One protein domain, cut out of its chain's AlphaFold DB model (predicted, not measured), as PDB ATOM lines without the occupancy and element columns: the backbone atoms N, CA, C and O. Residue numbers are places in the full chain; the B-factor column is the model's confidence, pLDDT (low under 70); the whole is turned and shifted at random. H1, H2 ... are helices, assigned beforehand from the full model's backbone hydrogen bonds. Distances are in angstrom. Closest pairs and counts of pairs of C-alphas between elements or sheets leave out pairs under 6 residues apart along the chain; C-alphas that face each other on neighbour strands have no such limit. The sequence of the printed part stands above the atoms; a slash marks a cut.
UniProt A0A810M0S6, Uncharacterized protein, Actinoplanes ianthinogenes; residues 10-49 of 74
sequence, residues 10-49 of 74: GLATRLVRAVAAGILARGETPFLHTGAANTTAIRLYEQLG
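What this domain is: This is residues 10 to 49 of the 74 residues of an uncharacterized protein of Actinoplanes ianthinogenes (UniProt A0A810M0S6). A long helix, H1, and a short helix, H2, are joined by a long extended link, residues 26 to 38, in an open, loosely closed triangle. The link runs from the end of H1 along the longest axis, residues 35 to 40 stick out at its far end, and H2 folds back from there to come near the first part of H1. The printed part has 40 residues, with two named helices in the order H1, H2 and no named strand; the class is all helix. The whole is only just compact, close to loose, with a radius of gyration of the C-alphas of 10.7 A, and it is elongated, spanning 31 by 19 by 13 A.

How they stand to each other: H1, residues 10 to 25, and H2, residues 39 to 47, are close but not clearly touching, with 1 pair of C-alphas within 8 A. The closest C-alphas of the two are those of Thr 13 and Leu 44, 7.5 A apart. Their centres are 14.1 A apart. They run the same way at a steep tilt of 46 degrees. In H1 and H2 every O i to N i+4 pair is within hydrogen-bond range.

Where its parts are: H1 begins at C-alpha 10, at (126.752, 164.927, 150.918), and ends at C-alpha 25, at (116.962, 144.504, 147.988), 22.8 A from first to last C-alpha. H2 begins at C-alpha 39, at (132.804, 160.636, 165.398), and ends at C-alpha 47, at (121.407, 159.019, 160.778), 12.4 A from first to last C-alpha.

The domain as a whole: The two C-alphas farthest apart are those of Arg 26 and Ala 37, 31.5 A. The C-alphas of Gly 10 and Gly 49, the first and last printed, are 16.1 A apart. The link from H1 to H2, 13 residues, is long, and residues 35 to 40 stand free. The printed part has no cut. The mean pLDDT of the printed part is 84.7, and Ala 36 is under 70.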
ATOM      1  N   GLY A  10     127.990 165.131 151.681       76.56
ATOM      2  CA  GLY A  10     126.752 164.927 150.918       76.56
ATOM      3  C   GLY A  10     126.832 163.814 149.865       76.56
ATOM      4  O   GLY A  10     125.872 163.063 149.687       76.56
ATOM      5  N   LEU A  11     127.977 163.672 149.187       81.88
ATOM      6  CA  LEU A  11     128.181 162.606 148.201       81.88
ATOM      7  C   LEU A  11     128.357 161.249 148.890       81.88
ATOM      8  O   LEU A  11     127.732 160.274 148.474       81.88
ATOM      9  N   ALA A  12     129.135 161.206 149.976       79.62
ATOM     10  CA  ALA A  12     129.325 159.998 150.773       79.62
ATOM     11  C   ALA A  12     127.984 159.437 151.277       79.62
ATOM     12  O   ALA A  12     127.699 158.258 151.083       79.62
ATOM     13  N   THR A  13     127.107 160.292 151.813       82.56
ATOM     14  CA  THR A  13     125.749 159.915 152.242       82.56
ATOM     15  C   THR A  13     124.944 159.260 151.120       82.56
ATOM     16  O   THR A  13     124.313 158.224 151.325       82.56
ATOM     17  N   ARG A  14     124.951 159.858 149.922       87.12
ATOM     18  CA  ARG A  14     124.183 159.347 148.774       87.12
ATOM     19  C   ARG A  14     124.698 157.989 148.309       87.12
ATOM     20  O   ARG A  14     123.887 157.107 148.039       87.12
ATOM     21  N   LEU A  15     126.018 157.812 148.263       89.19
ATOM     22  CA  LEU A  15     126.638 156.539 147.898       89.19
ATOM     23  C   LEU A  15     126.303 155.442 148.913       89.19
ATOM     24  O   LEU A  15     125.851 154.369 148.523       89.19
ATOM     25  N   VAL A  16     126.443 155.730 150.210       87.50
ATOM     26  CA  VAL A  16     126.139 154.763 151.278       87.50
ATOM     27  C   VAL A  16     124.671 154.339 151.227       87.50
ATOM     28  O   VAL A  16     124.384 153.148 151.319       87.50
ATOM     29  N   ARG A  17     123.741 155.279 151.003       87.75
ATOM     30  CA  ARG A  17     122.312 154.965 150.833       87.75
ATOM     31  C   ARG A  17     122.051 154.056 149.637       87.75
ATOM     32  O   ARG A  17     121.310 153.088 149.774       87.75
ATOM     33  N   ALA A  18     122.651 154.350 148.484       92.00
ATOM     34  CA  ALA A  18     122.459 153.548 147.278       92.00
ATOM     35  C   ALA A  18     122.982 152.113 147.459       92.00
ATOM     36  O   ALA A  18     122.293 151.154 147.115       92.00
ATOM     37  N   VAL A  19     124.166 151.960 148.059       92.75
ATOM     38  CA  VAL A  19     124.750 150.643 148.349       92.75
ATOM     39  C   VAL A  19     123.900 149.879 149.366       92.75
ATOM     40  O   VAL A  19     123.574 148.717 149.129       92.75
ATOM     41  N   ALA A  20     123.485 150.525 150.461       90.25
ATOM     42  CA  ALA A  20     122.633 149.905 151.475       90.25
ATOM     43  C   ALA A  20     121.288 149.446 150.891       90.25
ATOM     44  O   ALA A  20     120.870 148.320 151.146       90.25
ATOM     45  N   ALA A  21     120.651 150.269 150.052       91.69
ATOM     46  CA  ALA A  21     119.414 149.904 149.367       91.69
ATOM     47  C   ALA A  21     119.597 148.670 148.468       91.69
ATOM     48  O   ALA A  21     118.767 147.765 148.496       91.69
ATOM     49  N   GLY A  22     120.706 148.590 147.725       95.00
ATOM     50  CA  GLY A  22     121.015 147.428 146.889       95.00
ATOM     51  C   GLY A  22     121.259 146.144 147.688       95.00
ATOM     52  O   GLY A  22     120.855 145.073 147.250       95.00
ATOM     53  N   ILE A  23     121.899 146.238 148.857       93.19
ATOM     54  CA  ILE A  23     122.116 145.100 149.768       93.19
ATOM     55  C   ILE A  23     120.777 144.617 150.347       93.19
ATOM     56  O   ILE A  23     120.469 143.428 150.283       93.19
ATOM     57  N   LEU A  24     119.946 145.542 150.836       92.19
ATOM     58  CA  LEU A  24     118.625 145.219 151.385       92.19
ATOM     59  C   LEU A  24     117.698 144.593 150.336       92.19
ATOM     60  O   LEU A  24     116.986 143.641 150.642       92.19
ATOM     61  N   ALA A  25     117.741 145.072 149.089       95.62
ATOM     62  CA  ALA A  25     116.962 144.504 147.988       95.62
ATOM     63  C   ALA A  25     117.324 143.038 147.678       95.62
ATOM     64  O   ALA A  25     116.492 142.307 147.148       95.62
ATOM     65  N   ARG A  26     118.539 142.592 148.034       96.50
ATOM     66  CA  ARG A  26     118.962 141.184 147.938       96.50
ATOM     67  C   ARG A  26     118.619 140.353 149.181       96.50
ATOM     68  O   ARG A  26     118.951 139.173 149.222       96.50
ATOM     69  N   GLY A  27     117.979 140.942 150.194       94.88
ATOM     70  CA  GLY A  27     117.705 140.280 151.474       94.88
ATOM     71  C   GLY A  27     118.938 140.138 152.375       94.88
ATOM     72  O   GLY A  27     118.924 139.356 153.322       94.88
ATOM     73  N   GLU A  28     120.010 140.881 152.093       94.56
ATOM     74  CA  GLU A  28     121.241 140.885 152.884       94.56
ATOM     75  C   GLU A  28     121.231 142.019 153.926       94.56
ATOM     76  O   GLU A  28     120.490 142.997 153.816       94.56
ATOM     77  N   THR A  29     122.089 141.920 154.948       90.25
ATOM     78  CA  THR A  29     122.243 142.965 155.976       90.25
ATOM     79  C   THR A  29     123.492 143.814 155.711       90.25
ATOM     80  O   THR A  29     124.602 143.279 155.762       90.25
ATOM     81  N   PRO A  30     123.360 145.134 155.477       89.56
ATOM     82  CA  PRO A  30     124.507 146.026 155.334       89.56
ATOM     83  C   PRO A  30     125.319 146.118 156.632       89.56
ATOM     84  O   PRO A  30     124.762 146.341 157.707       89.56
ATOM     85  N   PHE A  31     126.644 146.024 156.533       86.94
ATOM     86  CA  PHE A  31     127.561 146.282 157.644       86.94
ATOM     87  C   PHE A  31     128.737 147.142 157.173       86.94
ATOM     88  O   PHE A  31     129.143 147.077 156.014       86.94
ATOM     89  N   LEU A  32     129.282 147.959 158.072       83.69
ATOM     90  CA  LEU A  32     130.473 148.768 157.822       83.69
ATOM     91  C   LEU A  32     131.286 148.906 159.105       83.69
ATOM     92  O   LEU A  32     130.743 148.822 160.208       83.69
ATOM     93  N   HIS A  33     132.580 149.160 158.953       82.50
ATOM     94  CA  HIS A  33     133.442 149.530 160.062       82.50
ATOM     95  C   HIS A  33     134.001 150.932 159.832       82.50
ATOM     96  O   HIS A  33     134.443 151.264 158.734       82.50
ATOM     97  N   THR A  34     133.997 151.743 160.883       77.38
ATOM     98  CA  THR A  34     134.649 153.053 160.917       77.38
ATOM     99  C   THR A  34     135.592 153.090 162.111       77.38
ATOM    100  O   THR A  34     135.337 152.431 163.121       77.38
ATOM    101  N   GLY A  35     136.693 153.834 162.003       72.81
ATOM    102  CA  GLY A  35     137.590 154.033 163.139       72.81
ATOM    103  C   GLY A  35     136.834 154.689 164.297       72.81
ATOM    104  O   GLY A  35     136.085 155.641 164.076       72.81
ATOM    105  N   ALA A  36     137.045 154.208 165.526       66.25
ATOM    106  CA  ALA A  36     136.322 154.675 166.717       66.25
ATOM    107  C   ALA A  36     136.458 156.192 166.964       66.25
ATOM    108  O   ALA A  36     135.554 156.823 167.503       66.25
ATOM    109  N   ALA A  37     137.564 156.795 166.516       71.62
ATOM    110  CA  ALA A  37     137.804 158.233 166.623       71.62
ATOM    111  C   ALA A  37     137.056 159.075 165.569       71.62
ATOM    112  O   ALA A  37     136.990 160.297 165.694       71.62
ATOM    113  N   ASN A  38     136.484 158.464 164.523       74.19
ATOM    114  CA  ASN A  38     135.785 159.182 163.457       74.19
ATOM    115  C   ASN A  38     134.314 159.426 163.828       74.19
ATOM    116  O   ASN A  38     133.386 158.873 163.233       74.19
ATOM    117  N   THR A  39     134.116 160.273 164.837       74.62
ATOM    118  CA  THR A  39     132.804 160.636 165.398       74.62
ATOM    119  C   THR A  39     131.857 161.244 164.362       74.62
ATOM    120  O   THR A  39     130.652 161.000 164.412       74.62
ATOM    121  N   THR A  40     132.389 161.977 163.380       78.75
ATOM    122  CA  THR A  40     131.617 162.524 162.254       78.75
ATOM    123  C   THR A  40     131.012 161.415 161.395       78.75
ATOM    124  O   THR A  40     129.825 161.468 161.078       78.75
ATOM    125  N   ALA A  41     131.798 160.394 161.044       75.31
ATOM    126  CA  ALA A  41     131.297 159.262 160.273       75.31
ATOM    127  C   ALA A  41     130.307 158.416 161.087       75.31
ATOM    128  O   ALA A  41     129.277 158.021 160.552       75.31
ATOM    129  N   ILE A  42     130.565 158.205 162.384       80.06
ATOM    130  CA  ILE A  42     129.650 157.476 163.282       80.06
ATOM    131  C   ILE A  42     128.259 158.122 163.276       80.06
ATOM    132  O   ILE A  42     127.282 157.453 162.945       80.06
ATOM    133  N   ARG A  43     128.175 159.435 163.529       80.94
ATOM    134  CA  ARG A  43     126.897 160.170 163.523       80.94
ATOM    135  C   ARG A  43     126.192 160.110 162.172       80.94
ATOM    136  O   ARG A  43     124.970 160.006 162.118       80.94
ATOM    137  N   LEU A  44     126.952 160.177 161.077       82.44
ATOM    138  CA  LEU A  44     126.391 160.048 159.737       82.44
ATOM    139  C   LEU A  44     125.757 158.665 159.536       82.44
ATOM    140  O   LEU A  44     124.643 158.578 159.027       82.44
ATOM    141  N   TYR A  45     126.433 157.589 159.933       83.25
ATOM    142  CA  TYR A  45     125.903 156.236 159.766       83.25
ATOM    143  C   TYR A  45     124.686 155.967 160.660       83.25
ATOM    144  O   TYR A  45     123.724 155.360 160.191       83.25
ATOM    145  N   GLU A  46     124.670 156.490 161.887       84.25
ATOM    146  CA  GLU A  46     123.489 156.442 162.764       84.25
ATOM    147  C   GLU A  46     122.276 157.132 162.123       84.25
ATOM    148  O   GLU A  46     121.189 156.556 162.069       84.25
ATOM    149  N   GLN A  47     122.462 158.318 161.530       84.38
ATOM    150  CA  GLN A  47     121.407 159.019 160.778       84.38
ATOM    151  C   GLN A  47     120.930 158.254 159.533       84.38
ATOM    152  O   GLN A  47     119.848 158.527 159.009       84.38
ATOM    153  N   LEU A  48     121.735 157.319 159.032       83.25
ATOM    154  CA  LEU A  48     121.391 156.438 157.920       83.25
ATOM    155  C   LEU A  48     120.709 155.138 158.370       83.25
ATOM    156  O   LEU A  48     120.359 154.329 157.513       83.25
ATOM    157  N   GLY A  49     120.489 154.951 159.676       84.75
ATOM    158  CA  GLY A  49     119.823 153.779 160.248       84.75
ATOM    159  C   GLY A  49     120.768 152.632 160.609       84.75
ATOM    160  O   GLY A  49     120.303 151.555 160.982       84.75
TER     161      GLY A  49